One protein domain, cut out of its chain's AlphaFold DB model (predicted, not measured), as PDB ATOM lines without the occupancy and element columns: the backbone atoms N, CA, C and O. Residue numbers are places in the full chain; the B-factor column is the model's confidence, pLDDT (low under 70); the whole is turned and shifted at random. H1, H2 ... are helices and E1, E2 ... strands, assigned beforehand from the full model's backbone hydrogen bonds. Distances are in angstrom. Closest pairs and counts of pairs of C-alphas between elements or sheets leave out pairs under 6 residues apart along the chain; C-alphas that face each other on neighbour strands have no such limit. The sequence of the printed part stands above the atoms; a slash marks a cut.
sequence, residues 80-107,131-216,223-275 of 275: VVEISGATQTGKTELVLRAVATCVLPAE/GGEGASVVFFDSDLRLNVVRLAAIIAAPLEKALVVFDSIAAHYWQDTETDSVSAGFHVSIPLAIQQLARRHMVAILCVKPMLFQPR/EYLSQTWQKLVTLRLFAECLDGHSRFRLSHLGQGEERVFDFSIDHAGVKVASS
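What this domain is: This is residues 80 to 107, 131 to 216 and 223 to 275 of the 275 residues of the protein "DNA repair protein XRCC2-like" of Hondaea fermentalgiana (UniProt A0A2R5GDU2). One eight-stranded sheet, curled like part of a barrel, wraps round the helix H1; H2, H4 and H5 run side by side as a second group, with H4 between the other two. H3 sits by the first turns of H4, and the loop of residues 177 to 182 between them sticks out. The printed part has 167 residues, with five named helices and eight named strands that follow along the chain as E1 H1 E2 H2 E3 H3 H4 E4 H5 E5 E6 E7 E8, and the mixed sheet runs E2 E3 E4 E1 E5 E6 E7 E8. The class is mixed, helices and strands; the whole is compact, with a radius of gyration of the C-alphas of 16.4 A and spans of 48 by 44 by 32 A.

Where its parts are: Find C-alpha 80 at (38.674, 53.010, 5.210), where E1, residues 80 to 85, begins. The other strands of its sheet are E2, residues 136 to 141; E3, 162 to 167; E4, 203 to 210, 23.3 A long; E5, 235 to 241, 20.0 A; E6, 247 to 252; E7, 260 to 266, 20.0 A; and E8, 269 to 272, ending at C-alpha 272 (25.770, 65.405, -7.234). H1 runs from C-alpha 91 at (27.389, 51.874, -5.120) to residue 103, 18.5 A. Look also for H2, 148 to 156; H3, 173 to 176; H4, 183 to 200, 25.5 A, with a kink of 28 degrees near residue 190; and H5, 227 to 232.

How they stand to each other: Begin at E4 and E1, parallel, with N 81 and O 205 2.8 A apart. E2, E3 and E4 are parallel neighbours in turn: N 140 and O 165 are 2.8 A apart, N 164 and O 204 2.9 A. E2, H2, E3 and E3, H3 H4, E4 are strand-helix-strand units, parallel neighbours joined through helices, with right-handed crossovers. E1 and E5 are parallel, with N 84 and O 237 at 2.8 A. E5 to E8 form a meander of antiparallel hairpins: N 238 and O 251, N 248 and O 263, and N 264 and O 271 are each 2.8 A apart. The twisted sheet curls round H1; the closest C-alphas of H1 and E8, Leu 94 and Val 270, are 6.7 A apart. H4 is the hub. It touches H2 at a shallow tilt of 14 degrees, the same way, closest at C-alphas 155 and 197, 5.1 A. It touches H5 with residues 188 to 195 alone, at 19 degrees, closest at C-alphas 191 and 229, 5.2 A. It touches H3 with residues 183 to 187 alone, closest at C-alphas 176 and 183, 4.9 A. H4 and H5 only graze the sheet. Each O i to N i+4 pair is within hydrogen-bond range in H1, H2 and H5; H4 has 11 of 14, and H3 is too short for one.

The domain as a whole: The farthest C-alphas, Glu 107 and Thr 179, are 51.8 A apart. Residues 108 to 130 and 217 to 222 are not printed; the gaps are 6.7 A and 10.3 A between C-alphas. No link printed whole is long. Mean pLDDT of the printed part is 79.0; it is under 70 in 35 residues, among them 171 to 187.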
ATOM      1  N   VAL A  80      39.348  54.226   5.663       87.31
ATOM      2  CA  VAL A  80      38.674  53.010   5.210       87.31
ATOM      3  C   VAL A  80      37.187  53.323   5.166       87.31
ATOM      4  O   VAL A  80      36.534  53.438   6.204       87.31
ATOM      5  N   VAL A  81      36.672  53.517   3.960       88.75
ATOM      6  CA  VAL A  81      35.283  53.886   3.705       88.75
ATOM      7  C   VAL A  81      34.512  52.638   3.302       88.75
ATOM      8  O   VAL A  81      34.870  51.974   2.333       88.75
ATOM      9  N   GLU A  82      33.442  52.326   4.026       90.81
ATOM     10  CA  GLU A  82      32.483  51.288   3.651       90.81
ATOM     11  C   GLU A  82      31.221  51.935   3.073       90.81
ATOM     12  O   GLU A  82      30.598  52.771   3.730       90.81
ATOM     13  N   ILE A  83      30.810  51.508   1.877       90.81
ATOM     14  CA  ILE A  83      29.507  51.813   1.284       90.81
ATOM     15  C   ILE A  83      28.669  50.536   1.279       90.81
ATOM     16  O   ILE A  83      28.968  49.570   0.576       90.81
ATOM     17  N   SER A  84      27.586  50.544   2.047       90.62
ATOM     18  CA  SER A  84      26.625  49.446   2.120       90.62
ATOM     19  C   SER A  84      25.321  49.796   1.403       90.62
ATOM     20  O   SER A  84      24.984  50.966   1.287       90.62
ATOM     21  N   GLY A  85      24.584  48.813   0.883       89.12
ATOM     22  CA  GLY A  85      23.291  49.067   0.229       89.12
ATOM     23  C   GLY A  85      22.823  47.927  -0.668       89.12
ATOM     24  O   GLY A  85      23.579  46.991  -0.947       89.12
ATOM     25  N   ALA A  86      21.558  47.973  -1.085       88.44
ATOM     26  CA  ALA A  86      20.954  46.950  -1.941       88.44
ATOM     27  C   ALA A  86      21.627  46.897  -3.321       88.44
ATOM     28  O   ALA A  86      22.377  47.799  -3.696       88.44
ATOM     29  N   THR A  87      21.365  45.859  -4.111       88.44
ATOM     30  CA  THR A  87      21.676  45.911  -5.548       88.44
ATOM     31  C   THR A  87      20.950  47.111  -6.170       88.44
ATOM     32  O   THR A  87      19.885  47.488  -5.692       88.44
ATOM     33  N   GLN A  88      21.539  47.735  -7.197       91.12
ATOM     34  CA  GLN A  88      20.972  48.914  -7.876       91.12
ATOM     35  C   GLN A  88      20.826  50.171  -6.996       91.12
ATOM     36  O   GLN A  88      19.976  51.009  -7.256       91.12
ATOM     37  N   THR A  89      21.666  50.354  -5.970       92.31
ATOM     38  CA  THR A  89      21.716  51.619  -5.200       92.31
ATOM     39  C   THR A  89      22.850  52.561  -5.619       92.31
ATOM     40  O   THR A  89      23.197  53.476  -4.879       92.31
ATOM     41  N   GLY A  90      23.467  52.332  -6.785       90.94
ATOM     42  CA  GLY A  90      24.512  53.206  -7.337       90.94
ATOM     43  C   GLY A  90      25.898  53.068  -6.695       90.94
ATOM     44  O   GLY A  90      26.771  53.902  -6.919       90.94
ATOM     45  N   LYS A  91      26.120  52.047  -5.855       91.62
ATOM     46  CA  LYS A  91      27.389  51.874  -5.120       91.62
ATOM     47  C   LYS A  91      28.587  51.685  -6.049       91.62
ATOM     48  O   LYS A  91      29.612  52.328  -5.847       91.62
ATOM     49  N   THR A  92      28.449  50.814  -7.044       91.31
ATOM     50  CA  THR A  92      29.509  50.534  -8.015       91.31
ATOM     51  C   THR A  92      29.789  51.774  -8.859       91.31
ATOM     52  O   THR A  92      30.943  52.132  -9.052       91.31
ATOM     53  N   GLU A  93      28.767  52.531  -9.255       91.69
ATOM     54  CA  GLU A  93      28.934  53.791  -9.984       91.69
ATOM     55  C   GLU A  93      29.643  54.868  -9.151       91.69
ATOM     56  O   GLU A  93      30.517  55.563  -9.672       91.69
ATOM     57  N   LEU A  94      29.336  54.988  -7.853       89.56
ATOM     58  CA  LEU A  94      30.066  55.877  -6.936       89.56
ATOM     59  C   LEU A  94      31.548  55.499  -6.845       89.56
ATOM     60  O   LEU A  94      32.425  56.365  -6.861       89.56
ATOM     61  N   VAL A  95      31.832  54.201  -6.763       89.88
ATOM     62  CA  VAL A  95      33.193  53.668  -6.711       89.88
ATOM     63  C   VAL A  95      33.931  53.932  -8.018       89.88
ATOM     64  O   VAL A  95      35.041  54.459  -7.990       89.88
ATOM     65  N   LEU A  96      33.320  53.630  -9.165       91.06
ATOM     66  CA  LEU A  96      33.903  53.874 -10.484       91.06
ATOM     67  C   LEU A  96      34.146  55.366 -10.726       91.06
ATOM     68  O   LEU A  96      35.174  55.734 -11.291       91.06
ATOM     69  N   ARG A  97      33.259  56.241 -10.235       88.88
ATOM     70  CA  ARG A  97      33.481  57.691 -10.252       88.88
ATOM     71  C   ARG A  97      34.724  58.073  -9.451       88.88
ATOM     72  O   ARG A  97      35.560  58.808  -9.971       88.88
ATOM     73  N   ALA A  98      34.872  57.551  -8.232       87.00
ATOM     74  CA  ALA A  98      36.047  57.808  -7.403       87.00
ATOM     75  C   ALA A  98      37.337  57.282  -8.055       87.00
ATOM     76  O   ALA A  98      38.352  57.976  -8.042       87.00
ATOM     77  N   VAL A  99      37.292  56.097  -8.673       89.00
ATOM     78  CA  VAL A  99      38.408  55.523  -9.441       89.00
ATOM     79  C   VAL A  99      38.796  56.430 -10.603       89.00
ATOM     80  O   VAL A  99      39.970  56.765 -10.739       89.00
ATOM     81  N   ALA A 100      37.826  56.874 -11.406       89.00
ATOM     82  CA  ALA A 100      38.081  57.758 -12.538       89.00
ATOM     83  C   ALA A 100      38.718  59.085 -12.093       89.00
ATOM     84  O   ALA A 100      39.723  59.500 -12.662       89.00
ATOM     85  N   THR A 101      38.190  59.717 -11.039       85.44
ATOM     86  CA  THR A 101      38.777  60.941 -10.470       85.44
ATOM     87  C   THR A 101      40.187  60.707  -9.926       85.44
ATOM     88  O   THR A 101      41.042  61.574 -10.077       85.44
ATOM     89  N   CYS A 102      40.463  59.538  -9.341       85.56
ATOM     90  CA  CYS A 102      41.799  59.216  -8.844       85.56
ATOM     91  C   CYS A 102      42.822  59.044  -9.976       85.56
ATOM     92  O   CYS A 102      43.902  59.617  -9.886       85.56
ATOM     93  N   VAL A 103      42.501  58.269 -11.020       88.69
ATOM     94  CA  VAL A 103      43.466  57.907 -12.080       88.69
ATOM     95  C   VAL A 103      43.756  59.064 -13.033       88.69
ATOM     96  O   VAL A 103      44.882  59.196 -13.510       88.69
ATOM     97  N   LEU A 104      42.756  59.896 -13.335       88.56
ATOM     98  CA  LEU A 104      42.954  61.034 -14.231       88.56
ATOM     99  C   LEU A 104      43.966  62.013 -13.622       88.56
ATOM    100  O   LEU A 104      43.880  62.281 -12.428       88.56
ATOM    101  N   PRO A 105      44.908  62.576 -14.395       88.75
ATOM    102  CA  PRO A 105      45.754  63.648 -13.892       88.75
ATOM    103  C   PRO A 105      44.930  64.926 -13.681       88.75
ATOM    104  O   PRO A 105      43.821  65.069 -14.201       88.75
ATOM    105  N   ALA A 106      45.476  65.882 -12.932       87.38
ATOM    106  CA  ALA A 106      44.846  67.195 -12.787       87.38
ATOM    107  C   ALA A 106      44.792  67.930 -14.135       87.38
ATOM    108  O   ALA A 106      43.774  68.536 -14.484       87.38
ATOM    109  N   GLU A 107      45.876  67.828 -14.902       91.94
ATOM    110  CA  GLU A 107      46.091  68.510 -16.172       91.94
ATOM    111  C   GLU A 107      46.759  67.558 -17.166       91.94
ATOM    112  O   GLU A 107      47.562  66.708 -16.778       91.94
ATOM    113  N   GLY A 131      40.973  67.693 -13.894       80.81
ATOM    114  CA  GLY A 131      40.520  67.785 -12.505       80.81
ATOM    115  C   GLY A 131      40.616  66.482 -11.707       80.81
ATOM    116  O   GLY A 131      39.899  66.341 -10.716       80.81
ATOM    117  N   GLY A 132      41.450  65.533 -12.142       85.19
ATOM    118  CA  GLY A 132      41.760  64.324 -11.380       85.19
ATOM    119  C   GLY A 132      42.991  64.469 -10.471       85.19
ATOM    120  O   GLY A 132      43.576  65.545 -10.362       85.19
ATOM    121  N   GLU A 133      43.376  63.383  -9.801       82.81
ATOM    122  CA  GLU A 133      44.442  63.364  -8.783       82.81
ATOM    123  C   GLU A 133      45.778  62.762  -9.269       82.81
ATOM    124  O   GLU A 133      46.799  62.893  -8.591       82.81
ATOM    125  N   GLY A 134      45.803  62.095 -10.427       84.62
ATOM    126  CA  GLY A 134      46.991  61.421 -10.966       84.62
ATOM    127  C   GLY A 134      47.528  60.313 -10.051       84.62
ATOM    128  O   GLY A 134      48.736  60.087  -9.982       84.62
ATOM    129  N   ALA A 135      46.641  59.664  -9.296       84.81
ATOM    130  CA  ALA A 135      46.956  58.626  -8.326       84.81
ATOM    131  C   ALA A 135      46.770  57.220  -8.913       84.81
ATOM    132  O   ALA A 135      45.954  56.983  -9.804       84.81
ATOM    133  N   SER A 136      47.503  56.252  -8.363       86.62
ATOM    134  CA  SER A 136      47.336  54.850  -8.753       86.62
ATOM    135  C   SER A 136      46.056  54.265  -8.151       86.62
ATOM    136  O   SER A 136      45.637  54.639  -7.055       86.62
ATOM    137  N   VAL A 137      45.444  53.298  -8.832       87.00
ATOM    138  CA  VAL A 137      44.303  52.547  -8.293       87.00
ATOM    139  C   VAL A 137      44.601  51.058  -8.325       87.00
ATOM    140  O   VAL A 137      45.043  50.523  -9.337       87.00
ATOM    141  N   VAL A 138      44.310  50.382  -7.216       88.75
ATOM    142  CA  VAL A 138      44.267  48.922  -7.128       88.75
ATOM    143  C   VAL A 138      42.808  48.518  -6.957       88.75
ATOM    144  O   VAL A 138      42.219  48.764  -5.906       88.75
ATOM    145  N   PHE A 139      42.218  47.920  -7.988       88.50
ATOM    146  CA  PHE A 139      40.808  47.538  -7.992       88.50
ATOM    147  C   PHE A 139      40.650  46.026  -7.825       88.50
ATOM    148  O   PHE A 139      41.134  45.250  -8.649       88.50
ATOM    149  N   PHE A 140      39.960  45.612  -6.766       86.56
ATOM    150  CA  PHE A 140      39.552  44.233  -6.547       86.56
ATOM    151  C   PHE A 140      38.075  44.080  -6.890       86.56
ATOM    152  O   PHE A 140      37.207  44.296  -6.037       86.56
ATOM    153  N   ASP A 141      37.819  43.654  -8.124       84.06
ATOM    154  CA  ASP A 141      36.547  43.034  -8.465       84.06
ATOM    155  C   ASP A 141      36.517  41.666  -7.794       84.06
ATOM    156  O   ASP A 141      37.259  40.738  -8.137       84.06
ATOM    157  N   SER A 142      35.781  41.621  -6.698       72.06
ATOM    158  CA  SER A 142      35.890  40.547  -5.739       72.06
ATOM    159  C   SER A 142      34.919  39.427  -6.026       72.06
ATOM    160  O   SER A 142      34.956  38.536  -5.193       72.06
ATOM    161  N   ASP A 143      34.131  39.463  -7.123       67.69
ATOM    162  CA  ASP A 143      33.269  38.439  -7.776       67.69
ATOM    163  C   ASP A 143      33.392  36.987  -7.242       67.69
ATOM    164  O   ASP A 143      33.649  36.012  -7.950       67.69
ATOM    165  N   LEU A 144      33.246  36.837  -5.928       56.59
ATOM    166  CA  LEU A 144      33.620  35.673  -5.124       56.59
ATOM    167  C   LEU A 144      35.091  35.181  -5.276       56.59
ATOM    168  O   LEU A 144      35.357  34.002  -5.050       56.59
ATOM    169  N   ARG A 145      36.069  36.024  -5.664       66.38
ATOM    170  CA  ARG A 145      37.471  35.621  -5.974       66.38
ATOM    171  C   ARG A 145      38.588  36.495  -5.377       66.38
ATOM    172  O   ARG A 145      39.698  36.554  -5.918       66.38
ATOM    173  N   LEU A 146      38.356  37.143  -4.244       69.94
ATOM    174  CA  LEU A 146      39.408  37.765  -3.446       69.94
ATOM    175  C   LEU A 146      40.457  36.726  -3.030       69.94
ATOM    176  O   LEU A 146      40.211  35.802  -2.260       69.94
ATOM    177  N   ASN A 147      41.669  36.908  -3.543       70.12
ATOM    178  CA  ASN A 147      42.787  36.017  -3.286       70.12
ATOM    179  C   ASN A 147      43.750  36.668  -2.281       70.12
ATOM    180  O   ASN A 147      44.382  37.684  -2.578       70.12
ATOM    181  N   VAL A 148      43.897  36.062  -1.099       69.75
ATOM    182  CA  VAL A 148      44.773  36.572  -0.028       69.75
ATOM    183  C   VAL A 148      46.248  36.601  -0.437       69.75
ATOM    184  O   VAL A 148      46.972  37.492  -0.003       69.75
ATOM    185  N   VAL A 149      46.701  35.705  -1.320       71.50
ATOM    186  CA  VAL A 149      48.069  35.744  -1.868       71.50
ATOM    187  C   VAL A 149      48.264  36.988  -2.732       71.50
ATOM    188  O   VAL A 149      49.281  37.668  -2.600       71.50
ATOM    189  N   ARG A 150      47.274  37.350  -3.563       73.88
ATOM    190  CA  ARG A 150      47.317  38.609  -4.331       73.88
ATOM    191  C   ARG A 150      47.339  39.820  -3.403       73.88
ATOM    192  O   ARG A 150      48.144  40.721  -3.610       73.88
ATOM    193  N   LEU A 151      46.515  39.814  -2.354       78.19
ATOM    194  CA  LEU A 151      46.528  40.871  -1.342       78.19
ATOM    195  C   LEU A 151      47.898  40.968  -0.649       78.19
ATOM    196  O   LEU A 151      48.417  42.067  -0.482       78.19
ATOM    197  N   ALA A 152      48.521  39.840  -0.307       76.12
ATOM    198  CA  ALA A 152      49.847  39.805   0.300       76.12
ATOM    199  C   ALA A 152      50.943  40.331  -0.646       76.12
ATOM    200  O   ALA A 152      51.802  41.099  -0.215       76.12
ATOM    201  N   ALA A 153      50.885  39.988  -1.936       80.00
ATOM    202  CA  ALA A 153      51.793  40.525  -2.949       80.00
ATOM    203  C   ALA A 153      51.651  42.052  -3.090       80.00
ATOM    204  O   ALA A 153      52.650  42.765  -3.148       80.00
ATOM    205  N   ILE A 154      50.419  42.562  -3.062       79.00
ATOM    206  CA  ILE A 154      50.118  44.000  -3.111       79.00
ATOM    207  C   ILE A 154      50.603  44.711  -1.839       79.00
ATOM    208  O   ILE A 154      51.175  45.792  -1.920       79.00
ATOM    209  N   ILE A 155      50.463  44.083  -0.667       79.88
ATOM    210  CA  ILE A 155      51.050  44.581   0.588       79.88
ATOM    211  C   ILE A 155      52.579  44.652   0.491       79.88
ATOM    212  O   ILE A 155      53.179  45.592   1.014       79.88
ATOM    213  N   ALA A 156      53.218  43.679  -0.158       78.69
ATOM    214  CA  ALA A 156      54.668  43.646  -0.311       78.69
ATOM    215  C   ALA A 156      55.198  44.664  -1.340       78.69
ATOM    216  O   ALA A 156      56.324  45.140  -1.178       78.69
ATOM    217  N   ALA A 157      54.405  45.009  -2.357       79.44
ATOM    218  CA  ALA A 157      54.778  45.947  -3.414       79.44
ATOM    219  C   ALA A 157      54.958  47.387  -2.889       79.44
ATOM    220  O   ALA A 157      54.274  47.777  -1.946       79.44
ATOM    221  N   PRO A 158      55.849  48.201  -3.484       78.12
ATOM    222  CA  PRO A 158      55.955  49.621  -3.162       78.12
ATOM    223  C   PRO A 158      54.777  50.380  -3.784       78.12
ATOM    224  O   PRO A 158      54.803  50.733  -4.961       78.12
ATOM    225  N   LEU A 159      53.720  50.609  -3.002       76.00
ATOM    226  CA  LEU A 159      52.586  51.421  -3.428       76.00
ATOM    227  C   LEU A 159      52.799  52.862  -2.983       76.00
ATOM    228  O   LEU A 159      52.569  53.221  -1.826       76.00
ATOM    229  N   GLU A 160      53.206  53.705  -3.922       72.75
ATOM    230  CA  GLU A 160      53.144  55.144  -3.724       72.75
ATOM    231  C   GLU A 160      51.777  55.644  -4.164       72.75
ATOM    232  O   GLU A 160      51.384  55.489  -5.316       72.75
ATOM    233  N   LYS A 161      51.066  56.279  -3.231       70.50
ATOM    234  CA  LYS A 161      49.880  57.074  -3.532       70.50
ATOM    235  C   LYS A 161      48.785  56.301  -4.292       70.50
ATOM    236  O   LYS A 161      48.542  56.563  -5.471       70.50
ATOM    237  N   ALA A 162      48.089  55.391  -3.605       80.06
ATOM    238  CA  ALA A 162      47.034  54.594  -4.230       80.06
ATOM    239  C   ALA A 162      45.665  54.662  -3.533       80.06
ATOM    240  O   ALA A 162      45.566  54.721  -2.305       80.06
ATOM    241  N   LEU A 163      44.602  54.586  -4.335       85.12
ATOM    242  CA  LEU A 163      43.273  54.171  -3.893       85.12
ATOM    243  C   LEU A 163      43.163  52.650  -4.055       85.12
ATOM    244  O   LEU A 163      43.415  52.111  -5.129       85.12
ATOM    245  N   VAL A 164      42.755  51.961  -2.995       89.06
ATOM    246  CA  VAL A 164      42.482  50.523  -3.022       89.06
ATOM    247  C   VAL A 164      40.979  50.309  -2.928       89.06
ATOM    248  O   VAL A 164      40.345  50.780  -1.986       89.06
ATOM    249  N   VAL A 165      40.402  49.603  -3.893       90.25
ATOM    250  CA  VAL A 165      38.958  49.379  -3.987       90.25
ATOM    251  C   VAL A 165      38.628  47.904  -3.822       90.25
ATOM    252  O   VAL A 165      39.256  47.074  -4.468       90.25
ATOM    253  N   PHE A 166      37.607  47.591  -3.025       90.06
ATOM    254  CA  PHE A 166      37.032  46.249  -2.915       90.06
ATOM    255  C   PHE A 166      35.539  46.271  -3.262       90.06
ATOM    256  O   PHE A 166      34.729  46.678  -2.425       90.06
ATOM    257  N   ASP A 167      35.170  45.802  -4.454       89.38
ATOM    258  CA  ASP A 167      33.774  45.635  -4.885       89.38
ATOM    259  C   ASP A 167      33.473  44.138  -5.092       89.38
ATOM    260  O   ASP A 167      33.858  43.564  -6.096       89.38
ATOM    261  N   SER A 168      32.913  43.390  -4.139       86.50
ATOM    262  CA  SER A 168      32.547  43.761  -2.765       86.50
ATOM    263  C   SER A 168      33.417  43.047  -1.724       86.50
ATOM    264  O   SER A 168      33.812  41.895  -1.899       86.50
ATOM    265  N   ILE A 169      33.665  43.693  -0.579       82.81
ATOM    266  CA  ILE A 169      34.487  43.112   0.500       82.81
ATOM    267  C   ILE A 169      33.838  41.883   1.156       82.81
ATOM    268  O   ILE A 169      34.519  41.055   1.757       82.81
ATOM    269  N   ALA A 170      32.514  41.756   1.050       78.06
ATOM    270  CA  ALA A 170      31.750  40.698   1.705       78.06
ATOM    271  C   ALA A 170      31.335  39.555   0.764       78.06
ATOM    272  O   ALA A 170      30.583  38.677   1.179       78.06
ATOM    273  N   ALA A 171      31.846  39.537  -0.472       68.56
ATOM    274  CA  ALA A 171      31.621  38.457  -1.432       68.56
ATOM    275  C   ALA A 171      31.987  37.076  -0.837       68.56
ATOM    276  O   ALA A 171      31.228  36.121  -0.961       68.56
ATOM    277  N   HIS A 172      33.086  36.995  -0.082       62.06
ATOM    278  CA  HIS A 172      33.569  35.746   0.529       62.06
ATOM    279  C   HIS A 172      32.809  35.313   1.769       62.06
ATOM    280  O   HIS A 172      32.797  34.134   2.104       62.06
ATOM    281  N   TYR A 173      32.139  36.254   2.432       62.12
ATOM    282  CA  TYR A 173      31.494  35.962   3.701       62.12
ATOM    283  C   TYR A 173      30.423  34.865   3.562       62.12
ATOM    284  O   TYR A 173      30.222  34.093   4.490       62.12
ATOM    285  N   TRP A 174      29.779  34.767   2.393       52.09
ATOM    286  CA  TRP A 174      28.764  33.752   2.092       52.09
ATOM    287  C   TRP A 174      29.322  32.346   1.874       52.09
ATOM    288  O   TRP A 174      28.641  31.377   2.185       52.09
ATOM    289  N   GLN A 175      30.534  32.216   1.332       51.38
ATOM    290  CA  GLN A 175      31.127  30.900   1.059       51.38
ATOM    291  C   GLN A 175      31.726  30.275   2.325       51.38
ATOM    292  O   GLN A 175      31.833  29.056   2.432       51.38
ATOM    293  N   ASP A 176      32.067  31.110   3.304       49.75
ATOM    294  CA  ASP A 176      32.813  30.698   4.487       49.75
ATOM    295  C   ASP A 176      31.929  30.122   5.608       49.75
ATOM    296  O   ASP A 176      32.442  29.433   6.490       49.75
ATOM    297  N   THR A 177      30.608  30.345   5.579       49.31
ATOM    298  CA  THR A 177      29.691  29.863   6.628       49.31
ATOM    299  C   THR A 177      29.150  28.454   6.413       49.31
ATOM    300  O   THR A 177      28.603  27.894   7.361       49.31
ATOM    301  N   GLU A 178      29.255  27.874   5.211       42.62
ATOM    302  CA  GLU A 178      28.523  26.634   4.923       42.62
ATOM    303  C   GLU A 178      29.259  25.334   5.273       42.62
ATOM    304  O   GLU A 178      28.571  24.423   5.725       42.62
ATOM    305  N   THR A 179      30.595  25.197   5.181       45.00
ATOM    306  CA  THR A 179      31.183  23.843   5.367       45.00
ATOM    307  C   THR A 179      32.647  23.686   5.809       45.00
ATOM    308  O   THR A 179      33.001  22.555   6.134       45.00
ATOM    309  N   ASP A 180      33.508  24.713   5.877       48.19
ATOM    310  CA  ASP A 180      34.958  24.479   6.077       48.19
ATOM    311  C   ASP A 180      35.603  25.200   7.277       48.19
ATOM    312  O   ASP A 180      35.447  26.390   7.522       48.19
ATOM    313  N   SER A 181      36.416  24.461   8.037       52.75
ATOM    314  CA  SER A 181      37.203  25.003   9.164       52.75
ATOM    315  C   SER A 181      38.345  25.930   8.716       52.75
ATOM    316  O   SER A 181      38.847  26.733   9.504       52.75
ATOM    317  N   VAL A 182      38.734  25.847   7.440       49.28
ATOM    318  CA  VAL A 182      39.786  26.662   6.812       49.28
ATOM    319  C   VAL A 182      39.293  28.088   6.545       49.28
ATOM    320  O   VAL A 182      40.060  29.046   6.662       49.28
ATOM    321  N   SER A 183      38.003  28.249   6.254       51.12
ATOM    322  CA  SER A 183      37.395  29.525   5.889       51.12
ATOM    323  C   SER A 183      37.074  30.434   7.080       51.12
ATOM    324  O   SER A 183      37.124  31.659   6.960       51.12
ATOM    325  N   ALA A 184      36.901  29.868   8.280       55.25
ATOM    326  CA  ALA A 184      36.710  30.629   9.521       55.25
ATOM    327  C   ALA A 184      37.836  31.657   9.791       55.25
ATOM    328  O   ALA A 184      37.623  32.677  10.456       55.25
ATOM    329  N   GLY A 185      39.039  31.426   9.251       60.53
ATOM    330  CA  GLY A 185      40.177  32.335   9.367       60.53
ATOM    331  C   GLY A 185      40.102  33.584   8.479       60.53
ATOM    332  O   GLY A 185      40.735  34.593   8.814       60.53
ATOM    333  N   PHE A 186      39.347  33.578   7.375       66.19
ATOM    334  CA  PHE A 186      39.338  34.689   6.409       66.19
ATOM    335  C   PHE A 186      38.648  35.942   6.949       66.19
ATOM    336  O   PHE A 186      39.147  37.051   6.734       66.19
ATOM    337  N   HIS A 187      37.592  35.782   7.751       67.75
ATOM    338  CA  HIS A 187      36.871  36.891   8.389       67.75
ATOM    339  C   HIS A 187      37.749  37.761   9.300       67.75
ATOM    340  O   HIS A 187      37.433  38.927   9.552       67.75
ATOM    341  N   VAL A 188      38.848  37.203   9.811       71.94
ATOM    342  CA  VAL A 188      39.841  37.924  10.618       71.94
ATOM    343  C   VAL A 188      41.055  38.291   9.768       71.94
ATOM    344  O   VAL A 188      41.548  39.416   9.856       71.94
ATOM    345  N   SER A 189      41.514  37.379   8.910       76.12
ATOM    346  CA  SER A 189      42.741  37.551   8.128       76.12
ATOM    347  C   SER A 189      42.633  38.653   7.079       76.12
ATOM    348  O   SER A 189      43.581  39.420   6.936       76.12
ATOM    349  N   ILE A 190      41.495  38.786   6.384       81.31
ATOM    350  CA  ILE A 190      41.306  39.839   5.375       81.31
ATOM    351  C   ILE A 190      41.323  41.231   6.032       81.31
ATOM    352  O   ILE A 190      42.160  42.042   5.638       81.31
ATOM    353  N   PRO A 191      40.514  41.528   7.075       83.50
ATOM    354  CA  PRO A 191      40.602  42.814   7.767       83.50
ATOM    355  C   PRO A 191      41.991  43.105   8.341       83.50
ATOM    356  O   PRO A 191      42.452  44.241   8.270       83.50
ATOM    357  N   LEU A 192      42.690  42.096   8.877       82.50
ATOM    358  CA  LEU A 192      44.064  42.276   9.350       82.50
ATOM    359  C   LEU A 192      45.030  42.597   8.207       82.50
ATOM    360  O   LEU A 192      45.856  43.492   8.357       82.50
ATOM    361  N   ALA A 193      44.929  41.911   7.069       83.38
ATOM    362  CA  ALA A 193      45.753  42.180   5.896       83.38
ATOM    363  C   ALA A 193      45.492  43.589   5.342       83.38
ATOM    364  O   ALA A 193      46.436  44.324   5.072       83.38
ATOM    365  N   ILE A 194      44.226  44.011   5.270       86.19
ATOM    366  CA  ILE A 194      43.839  45.377   4.895       86.19
ATOM    367  C   ILE A 194      44.405  46.387   5.898       86.19
ATOM    368  O   ILE A 194      44.977  47.394   5.496       86.19
ATOM    369  N   GLN A 195      44.343  46.105   7.201       84.62
ATOM    370  CA  GLN A 195      44.975  46.954   8.211       84.62
ATOM    371  C   GLN A 195      46.496  47.055   8.001       84.62
ATOM    372  O   GLN A 195      47.060  48.137   8.153       84.62
ATOM    373  N   GLN A 196      47.177  45.961   7.642       83.50
ATOM    374  CA  GLN A 196      48.610  46.000   7.326       83.50
ATOM    375  C   GLN A 196      48.895  46.812   6.060       83.50
ATOM    376  O   GLN A 196      49.810  47.632   6.074       83.50
ATOM    377  N   LEU A 197      48.098  46.632   5.002       84.50
ATOM    378  CA  LEU A 197      48.183  47.419   3.769       84.50
ATOM    379  C   LEU A 197      48.125  48.915   4.085       84.50
ATOM    380  O   LEU A 197      48.969  49.687   3.641       84.50
ATOM    381  N   ALA A 198      47.165  49.297   4.919       82.19
ATOM    382  CA  ALA A 198      46.879  50.680   5.241       82.19
ATOM    383  C   ALA A 198      47.867  51.308   6.245       82.19
ATOM    384  O   ALA A 198      48.051  52.522   6.262       82.19
ATOM    385  N   ARG A 199      48.531  50.489   7.074       80.81
ATOM    386  CA  ARG A 199      49.650  50.926   7.929       80.81
ATOM    387  C   ARG A 199      50.957  51.071   7.153       80.81
ATOM    388  O   ARG A 199      51.766  51.930   7.485       80.81
ATOM    389  N   ARG A 200      51.192  50.192   6.176       82.12
ATOM    390  CA  ARG A 200      52.445  50.137   5.413       82.12
ATOM    391  C   ARG A 200      52.491  51.179   4.304       82.12
ATOM    392  O   ARG A 200      53.556  51.729   4.045       82.12
ATOM    393  N   HIS A 201      51.351  51.444   3.674       80.44
ATOM    394  CA  HIS A 201      51.250  52.327   2.520       80.44
ATOM    395  C   HIS A 201      50.370  53.532   2.825       80.44
ATOM    396  O   HIS A 201      49.396  53.441   3.568       80.44
ATOM    397  N   MET A 202      50.675  54.667   2.197       74.81
ATOM    398  CA  MET A 202      49.819  55.857   2.236       74.81
ATOM    399  C   MET A 202      48.650  55.697   1.259       74.81
ATOM    400  O   MET A 202      48.587  56.370   0.230       74.81
ATOM    401  N   VAL A 203      47.751  54.765   1.572       82.06
ATOM    402  CA  VAL A 203      46.568  54.453   0.764       82.06
ATOM    403  C   VAL A 203      45.291  54.865   1.476       82.06
ATOM    404  O   VAL A 203      45.233  54.905   2.707       82.06
ATOM    405  N   ALA A 204      44.239  55.119   0.701       84.75
ATOM    406  CA  ALA A 204      42.888  55.004   1.231       84.75
ATOM    407  C   ALA A 204      42.176  53.820   0.599       84.75
ATOM    408  O   ALA A 204      42.526  53.359  -0.489       84.75
ATOM    409  N   ILE A 205      41.181  53.333   1.323       88.56
ATOM    410  CA  ILE A 205      40.510  52.088   1.021       88.56
ATOM    411  C   ILE A 205      39.019  52.371   0.905       88.56
ATOM    412  O   ILE A 205      38.422  52.949   1.813       88.56
ATOM    413  N   LEU A 206      38.433  51.977  -0.219       90.56
ATOM    414  CA  LEU A 206      37.008  52.091  -0.490       90.56
ATOM    415  C   LEU A 206      36.431  50.695  -0.689       90.56
ATOM    416  O   LEU A 206      36.866  49.951  -1.562       90.56
ATOM    417  N   CYS A 207      35.446  50.338   0.119       91.00
ATOM    418  CA  CYS A 207      34.866  49.008   0.118       91.00
ATOM    419  C   CYS A 207      33.364  49.077  -0.074       91.00
ATOM    420  O   CYS A 207      32.685  49.902   0.536       91.00
ATOM    421  N   VAL A 208      32.847  48.155  -0.874       91.00
ATOM    422  CA  VAL A 208      31.417  48.000  -1.114       91.00
ATOM    423  C   VAL A 208      30.911  46.759  -0.401       91.00
ATOM    424  O   VAL A 208      31.609  45.746  -0.336       91.00
ATOM    425  N   LYS A 209      29.694  46.825   0.142       87.38
ATOM    426  CA  LYS A 209      29.045  45.711   0.840       87.38
ATOM    427  C   LYS A 209      27.556  45.612   0.469       87.38
ATOM    428  O   LYS A 209      26.858  46.629   0.487       87.38
ATOM    429  N   PRO A 210      27.010  44.420   0.174       84.12
ATOM    430  CA  PRO A 210      25.573  44.268  -0.027       84.12
ATOM    431  C   PRO A 210      24.788  44.427   1.291       84.12
ATOM    432  O   PRO A 210      25.265  44.091   2.377       84.12
ATOM    433  N   MET A 211      23.552  44.928   1.194       74.62
ATOM    434  CA  MET A 211      22.660  45.227   2.334       74.62
ATOM    435  C   MET A 211      22.235  44.008   3.160       74.62
ATOM    436  O   MET A 211      21.851  44.172   4.314       74.62
ATOM    437  N   LEU A 212      22.353  42.788   2.626       66.94
ATOM    438  CA  LEU A 212      22.087  41.556   3.385       66.94
ATOM    439  C   LEU A 212      22.896  41.480   4.697       66.94
ATOM    440  O   LEU A 212      22.505  40.776   5.619       66.94
ATOM    441  N   PHE A 213      23.975  42.263   4.801       57.09
ATOM    442  CA  PHE A 213      24.838  42.355   5.969       57.09
ATOM    443  C   PHE A 213      24.515  43.498   6.946       57.09
ATOM    444  O   PHE A 213      25.419  43.946   7.665       57.09
ATOM    445  N   GLN A 214      23.284  44.010   6.953       55.66
ATOM    446  CA  GLN A 214      22.828  45.001   7.930       55.66
ATOM    447  C   GLN A 214      21.896  44.393   8.992       55.66
ATOM    448  O   GLN A 214      21.116  43.490   8.674       55.66
ATOM    449  N   PRO A 215      21.938  44.902  10.239       49.38
ATOM    450  CA  PRO A 215      20.949  44.574  11.260       49.38
ATOM    451  C   PRO A 215      19.530  44.863  10.754       49.38
ATOM    452  O   PRO A 215      19.260  45.959  10.261       49.38
ATOM    453  N   ARG A 216      18.605  43.912  10.905       44.47
ATOM    454  CA  ARG A 216      17.167  44.162  10.730       44.47
ATOM    455  C   ARG A 216      16.556  44.468  12.101       44.47
ATOM    456  O   ARG A 216      16.542  43.587  12.952       44.47
ATOM    457  N   GLU A 223      26.732  43.702  12.923       57.94
ATOM    458  CA  GLU A 223      27.380  43.697  11.606       57.94
ATOM    459  C   GLU A 223      28.052  42.329  11.386       57.94
ATOM    460  O   GLU A 223      28.850  41.886  12.210       57.94
ATOM    461  N   TYR A 224      27.737  41.664  10.271       59.22
ATOM    462  CA  TYR A 224      28.243  40.319   9.974       59.22
ATOM    463  C   TYR A 224      29.771  40.278   9.816       59.22
ATOM    464  O   TYR A 224      30.405  39.270  10.105       59.22
ATOM    465  N   LEU A 225      30.400  41.387   9.420       72.31
ATOM    466  CA  LEU A 225      31.859  41.469   9.354       72.31
ATOM    467  C   LEU A 225      32.477  41.546  10.761       72.31
ATOM    468  O   LEU A 225      31.917  42.149  11.678       72.31
ATOM    469  N   SER A 226      33.654  40.933  10.922       74.81
ATOM    470  CA  SER A 226      34.322  40.772  12.221       74.81
ATOM    471  C   SER A 226      34.548  42.103  12.940       74.81
ATOM    472  O   SER A 226      34.772  43.129  12.306       74.81
ATOM    473  N   GLN A 227      34.597  42.100  14.277       76.75
ATOM    474  CA  GLN A 227      34.903  43.309  15.064       76.75
ATOM    475  C   GLN A 227      36.189  44.020  14.609       76.75
ATOM    476  O   GLN A 227      36.309  45.235  14.745       76.75
ATOM    477  N   THR A 228      37.155  43.275  14.064       79.69
ATOM    478  CA  THR A 228      38.369  43.830  13.455       79.69
ATOM    479  C   THR A 228      38.034  44.739  12.278       79.69
ATOM    480  O   THR A 228      38.523  45.864  12.229       79.69
ATOM    481  N   TRP A 229      37.167  44.289  11.368       84.88
ATOM    482  CA  TRP A 229      36.644  45.123  10.290       84.88
ATOM    483  C   TRP A 229      35.918  46.347  10.843       84.88
ATOM    484  O   TRP A 229      36.201  47.475  10.451       84.88
ATOM    485  N   GLN A 230      35.051  46.137  11.834       81.94
ATOM    486  CA  GLN A 230      34.245  47.215  12.400       81.94
ATOM    487  C   GLN A 230      35.097  48.341  13.005       81.94
ATOM    488  O   GLN A 230      34.727  49.513  12.906       81.94
ATOM    489  N   LYS A 231      36.228  47.985  13.627       82.31
ATOM    490  CA  LYS A 231      37.215  48.922  14.190       82.31
ATOM    491  C   LYS A 231      38.093  49.573  13.121       82.31
ATOM    492  O   LYS A 231      38.624  50.656  13.357       82.31
ATOM    493  N   LEU A 232      38.279  48.903  11.986       84.75
ATOM    494  CA  LEU A 232      39.094  49.382  10.876       84.75
ATOM    495  C   LEU A 232      38.359  50.441  10.043       84.75
ATOM    496  O   LEU A 232      38.981  51.424   9.646       84.75
ATOM    497  N   VAL A 233      37.057  50.257   9.801       86.50
ATOM    498  CA  VAL A 233      36.238  51.191   9.014       86.50
ATOM    499  C   VAL A 233      36.136  52.542   9.714       86.50
ATOM    500  O   VAL A 233      35.667  52.653  10.849       86.50
ATOM    501  N   THR A 234      36.549  53.587   9.004       85.69
ATOM    502  CA  THR A 234      36.619  54.965   9.498       85.69
ATOM    503  C   THR A 234      35.392  55.779   9.116       85.69
ATOM    504  O   THR A 234      35.050  56.731   9.817       85.69
ATOM    505  N   LEU A 235      34.718  55.392   8.032       85.12
ATOM    506  CA  LEU A 235      33.490  56.007   7.561       85.12
ATOM    507  C   LEU A 235      32.542  54.935   7.022       85.12
ATOM    508  O   LEU A 235      32.920  54.161   6.148       85.12
ATOM    509  N   ARG A 236      31.307  54.910   7.529       88.12
ATOM    510  CA  ARG A 236      30.252  53.996   7.075       88.12
ATOM    511  C   ARG A 236      29.149  54.772   6.385       88.12
ATOM    512  O   ARG A 236      28.612  55.723   6.950       88.12
ATOM    513  N   LEU A 237      28.799  54.336   5.189       88.19
ATOM    514  CA  LEU A 237      27.793  54.961   4.354       88.19
ATOM    515  C   LEU A 237      26.744  53.930   3.952       88.19
ATOM    516  O   LEU A 237      27.042  52.744   3.772       88.19
ATOM    517  N   PHE A 238      25.516  54.401   3.801       89.06
ATOM    518  CA  PHE A 238      24.394  53.618   3.323       89.06
ATOM    519  C   PHE A 238      23.821  54.232   2.060       89.06
ATOM    520  O   PHE A 238      23.439  55.396   2.064       89.06
ATOM    521  N   ALA A 239      23.798  53.449   0.991       90.62
ATOM    522  CA  ALA A 239      23.294  53.840  -0.308       90.62
ATOM    523  C   ALA A 239      21.884  53.281  -0.522       90.62
ATOM    524  O   ALA A 239      21.685  52.060  -0.488       90.62
ATOM    525  N   GLU A 240      20.945  54.169  -0.822       91.81
ATOM    526  CA  GLU A 240      19.544  53.881  -1.121       91.81
ATOM    527  C   GLU A 240      19.189  54.371  -2.529       91.81
ATOM    528  O   GLU A 240      19.732  55.365  -3.010       91.81
ATOM    529  N   CYS A 241      18.249  53.689  -3.185       93.50
ATOM    530  CA  CYS A 241      17.625  54.169  -4.416       93.50
ATOM    531  C   CYS A 241      16.262  54.783  -4.070       93.50
ATOM    532  O   CYS A 241      15.422  54.110  -3.476       93.50
ATOM    533  N   LEU A 242      16.055  56.056  -4.411       92.25
ATOM    534  CA  LEU A 242      14.884  56.837  -3.999       92.25
ATOM    535  C   LEU A 242      13.693  56.690  -4.953       92.25
ATOM    536  O   LEU A 242      12.549  56.829  -4.533       92.25
ATOM    537  N   ASP A 243      13.955  56.456  -6.239       89.31
ATOM    538  CA  ASP A 243      12.928  56.398  -7.289       89.31
ATOM    539  C   ASP A 243      13.056  55.183  -8.215       89.31
ATOM    540  O   ASP A 243      12.474  55.148  -9.297       89.31
ATOM    541  N   GLY A 244      13.826  54.182  -7.787       84.56
ATOM    542  CA  GLY A 244      14.023  52.920  -8.492       84.56
ATOM    543  C   GLY A 244      15.068  52.951  -9.609       84.56
ATOM    544  O   GLY A 244      15.525  51.878 -10.001       84.56
ATOM    545  N   HIS A 245      15.475  54.126 -10.114       84.06
ATOM    546  CA  HIS A 245      16.285  54.171 -11.339       84.06
ATOM    547  C   HIS A 245      17.360  55.254 -11.407       84.06
ATOM    548  O   HIS A 245      18.419  54.992 -11.970       84.06
ATOM    549  N   SER A 246      17.106  56.465 -10.904       88.94
ATOM    550  CA  SER A 246      17.936  57.624 -11.270       88.94
ATOM    551  C   SER A 246      18.365  58.489 -10.102       88.94
ATOM    552  O   SER A 246      19.395  59.148 -10.210       88.94
ATOM    553  N   ARG A 247      17.616  58.488  -8.995       92.69
ATOM    554  CA  ARG A 247      17.947  59.244  -7.787       92.69
ATOM    555  C   ARG A 247      18.307  58.309  -6.658       92.69
ATOM    556  O   ARG A 247      17.630  57.318  -6.384       92.69
ATOM    557  N   PHE A 248      19.364  58.683  -5.971       92.00
ATOM    558  CA  PHE A 248      19.999  57.891  -4.947       92.00
ATOM    559  C   PHE A 248      20.339  58.771  -3.763       92.00
ATOM    560  O   PHE A 248      20.471  59.990  -3.881       92.00
ATOM    561  N   ARG A 249      20.498  58.120  -2.622       89.94
ATOM    562  CA  ARG A 249      20.813  58.754  -1.357       89.94
ATOM    563  C   ARG A 249      21.958  58.028  -0.695       89.94
ATOM    564  O   ARG A 249      21.967  56.804  -0.654       89.94
ATOM    565  N   LEU A 250      22.903  58.788  -0.163       89.38
ATOM    566  CA  LEU A 250      24.017  58.291   0.623       89.38
ATOM    567  C   LEU A 250      23.930  58.865   2.038       89.38
ATOM    568  O   LEU A 250      24.113  60.065   2.229       89.38
ATOM    569  N   SER A 251      23.676  58.011   3.022       86.88
ATOM    570  CA  SER A 251      23.517  58.396   4.426       86.88
ATOM    571  C   SER A 251      24.709  57.942   5.263       86.88
ATOM    572  O   SER A 251      25.170  56.808   5.155       86.88
ATOM    573  N   HIS A 252      25.211  58.813   6.131       85.31
ATOM    574  CA  HIS A 252      26.265  58.476   7.082       85.31
ATOM    575  C   HIS A 252      25.720  57.678   8.272       85.31
ATOM    576  O   HIS A 252      24.888  58.169   9.034       85.31
ATOM    577  N   LEU A 253      26.252  56.473   8.484       81.19
ATOM    578  CA  LEU A 253      25.890  55.600   9.602       81.19
ATOM    579  C   LEU A 253      26.794  55.880  10.817       81.19
ATOM    580  O   LEU A 253      27.697  55.103  11.129       81.19
ATOM    581  N   GLY A 254      26.580  57.012  11.495       70.25
ATOM    582  CA  GLY A 254      27.344  57.419  12.682       70.25
ATOM    583  C   GLY A 254      26.471  57.840  13.867       70.25
ATOM    584  O   GLY A 254      25.299  58.168  13.712       70.25
ATOM    585  N   GLN A 255      27.042  57.839  15.077       58.38
ATOM    586  CA  GLN A 255      26.363  58.351  16.271       58.38
ATOM    587  C   GLN A 255      26.410  59.890  16.282       58.38
ATOM    588  O   GLN A 255      27.482  60.473  16.431       58.38
ATOM    589  N   GLY A 256      25.257  60.546  16.122       58.72
ATOM    590  CA  GLY A 256      25.063  61.944  16.536       58.72
ATOM    591  C   GLY A 256      24.654  62.946  15.454       58.72
ATOM    592  O   GLY A 256      24.008  63.925  15.796       58.72
ATOM    593  N   GLU A 257      24.949  62.706  14.173       61.94
ATOM    594  CA  GLU A 257      24.464  63.543  13.060       61.94
ATOM    595  C   GLU A 257      24.248  62.682  11.813       61.94
ATOM    596  O   GLU A 257      25.203  62.126  11.255       61.94
ATOM    597  N   GLU A 258      22.994  62.588  11.373       70.31
ATOM    598  CA  GLU A 258      22.653  62.006  10.081       70.31
ATOM    599  C   GLU A 258      23.033  63.014   8.994       70.31
ATOM    600  O   GLU A 258      22.462  64.101   8.897       70.31
ATOM    601  N   ARG A 259      24.058  62.681   8.206       79.38
ATOM    602  CA  ARG A 259      24.401  63.433   6.996       79.38
ATOM    603  C   ARG A 259      23.948  62.636   5.799       79.38
ATOM    604  O   ARG A 259      24.282  61.457   5.696       79.38
ATOM    605  N   VAL A 260      23.215  63.302   4.923       83.44
ATOM    606  CA  VAL A 260      22.569  62.701   3.768       83.44
ATOM    607  C   VAL A 260      23.006  63.453   2.526       83.44
ATOM    608  O   VAL A 260      23.057  64.684   2.529       83.44
ATOM    609  N   PHE A 261      23.326  62.709   1.475       85.19
ATOM    610  CA  PHE A 261      23.721  63.258   0.187       85.19
ATOM    611  C   PHE A 261      22.883  62.615  -0.902       85.19
ATOM    612  O   PHE A 261      22.977  61.408  -1.121       85.19
ATOM    613  N   ASP A 262      22.093  63.428  -1.589       89.00
ATOM    614  CA  ASP A 262      21.334  62.965  -2.737       89.00
ATOM    615  C   ASP A 262      22.175  63.156  -4.008       89.00
ATOM    616  O   ASP A 262      22.843  64.176  -4.212       89.00
ATOM    617  N   PHE A 263      22.167  62.142  -4.863       88.75
ATOM    618  CA  PHE A 263      22.863  62.141  -6.143       88.75
ATOM    619  C   PHE A 263      22.002  61.461  -7.200       88.75
ATOM    620  O   PHE A 263      21.077  60.710  -6.885       88.75
ATOM    621  N   SER A 264      22.293  61.727  -8.465       92.06
ATOM    622  CA  SER A 264      21.694  61.019  -9.585       92.06
ATOM    623  C   SER A 264      22.737  60.306 -10.426       92.06
ATOM    624  O   SER A 264      23.922  60.639 -10.394       92.06
ATOM    625  N   ILE A 265      22.295  59.285 -11.152       91.94
ATOM    626  CA  ILE A 265      23.116  58.577 -12.132       91.94
ATOM    627  C   ILE A 265      22.402  58.660 -13.473       91.94
ATOM    628  O   ILE A 265      21.222  58.327 -13.576       91.94
ATOM    629  N   ASP A 266      23.127  59.093 -14.498       92.12
ATOM    630  CA  ASP A 266      22.683  59.012 -15.884       92.12
ATOM    631  C   ASP A 266      23.813  58.524 -16.803       92.12
ATOM    632  O   ASP A 266      24.835  58.011 -16.350       92.12
ATOM    633  N   HIS A 267      23.624  58.660 -18.116       91.38
ATOM    634  CA  HIS A 267      24.599  58.250 -19.129       91.38
ATOM    635  C   HIS A 267      25.960  58.961 -19.012       91.38
ATOM    636  O   HIS A 267      26.949  58.448 -19.526       91.38
ATOM    637  N   ALA A 268      26.028  60.123 -18.351       87.38
ATOM    638  CA  ALA A 268      27.273  60.840 -18.080       87.38
ATOM    639  C   ALA A 268      27.912  60.434 -16.736       87.38
ATOM    640  O   ALA A 268      28.976  60.944 -16.377       87.38
ATOM    641  N   GLY A 269      27.287  59.515 -15.993       88.88
ATOM    642  CA  GLY A 269      27.752  59.009 -14.706       88.88
ATOM    643  C   GLY A 269      27.069  59.677 -13.512       88.88
ATOM    644  O   GLY A 269      25.904  60.067 -13.569       88.88
ATOM    645  N   VAL A 270      27.796  59.765 -12.394       89.31
ATOM    646  CA  VAL A 270      27.283  60.307 -11.127       89.31
ATOM    647  C   VAL A 270      27.223  61.835 -11.170       89.31
ATOM    648  O   VAL A 270      28.243  62.498 -11.370       89.31
ATOM    649  N   LYS A 271      26.044  62.396 -10.890       88.06
ATOM    650  CA  LYS A 271      25.796  63.828 -10.709       88.06
ATOM    651  C   LYS A 271      25.389  64.096  -9.267       88.06
ATOM    652  O   LYS A 271      24.423  63.534  -8.764       88.06
ATOM    653  N   VAL A 272      26.123  64.969  -8.590       76.06
ATOM    654  CA  VAL A 272      25.770  65.405  -7.234       76.06
ATOM    655  C   VAL A 272      24.871  66.627  -7.353       76.06
ATOM    656  O   VAL A 272      25.179  67.529  -8.132       76.06
ATOM    657  N   ALA A 273      23.770  66.665  -6.601       65.94
ATOM    658  CA  ALA A 273      22.974  67.881  -6.509       65.94
ATOM    659  C   ALA A 273      23.854  68.996  -5.919       65.94
ATOM    660  O   ALA A 273      24.417  68.837  -4.836       65.94
ATOM    661  N   SER A 274      24.017  70.103  -6.643       53.62
ATOM    662  CA  SER A 274      24.654  71.300  -6.100       53.62
ATOM    663  C   SER A 274      23.753  71.850  -4.995       53.62
ATOM    664  O   SER A 274      22.654  72.321  -5.292       53.62
ATOM    665  N   SER A 275      24.193  71.711  -3.744       47.31
ATOM    666  CA  SER A 275      23.576  72.333  -2.567       47.31
ATOM    667  C   SER A 275      23.648  73.850  -2.635       47.31
ATOM    668  O   SER A 275      24.749  74.328  -2.996       47.31
TER     669      SER A 275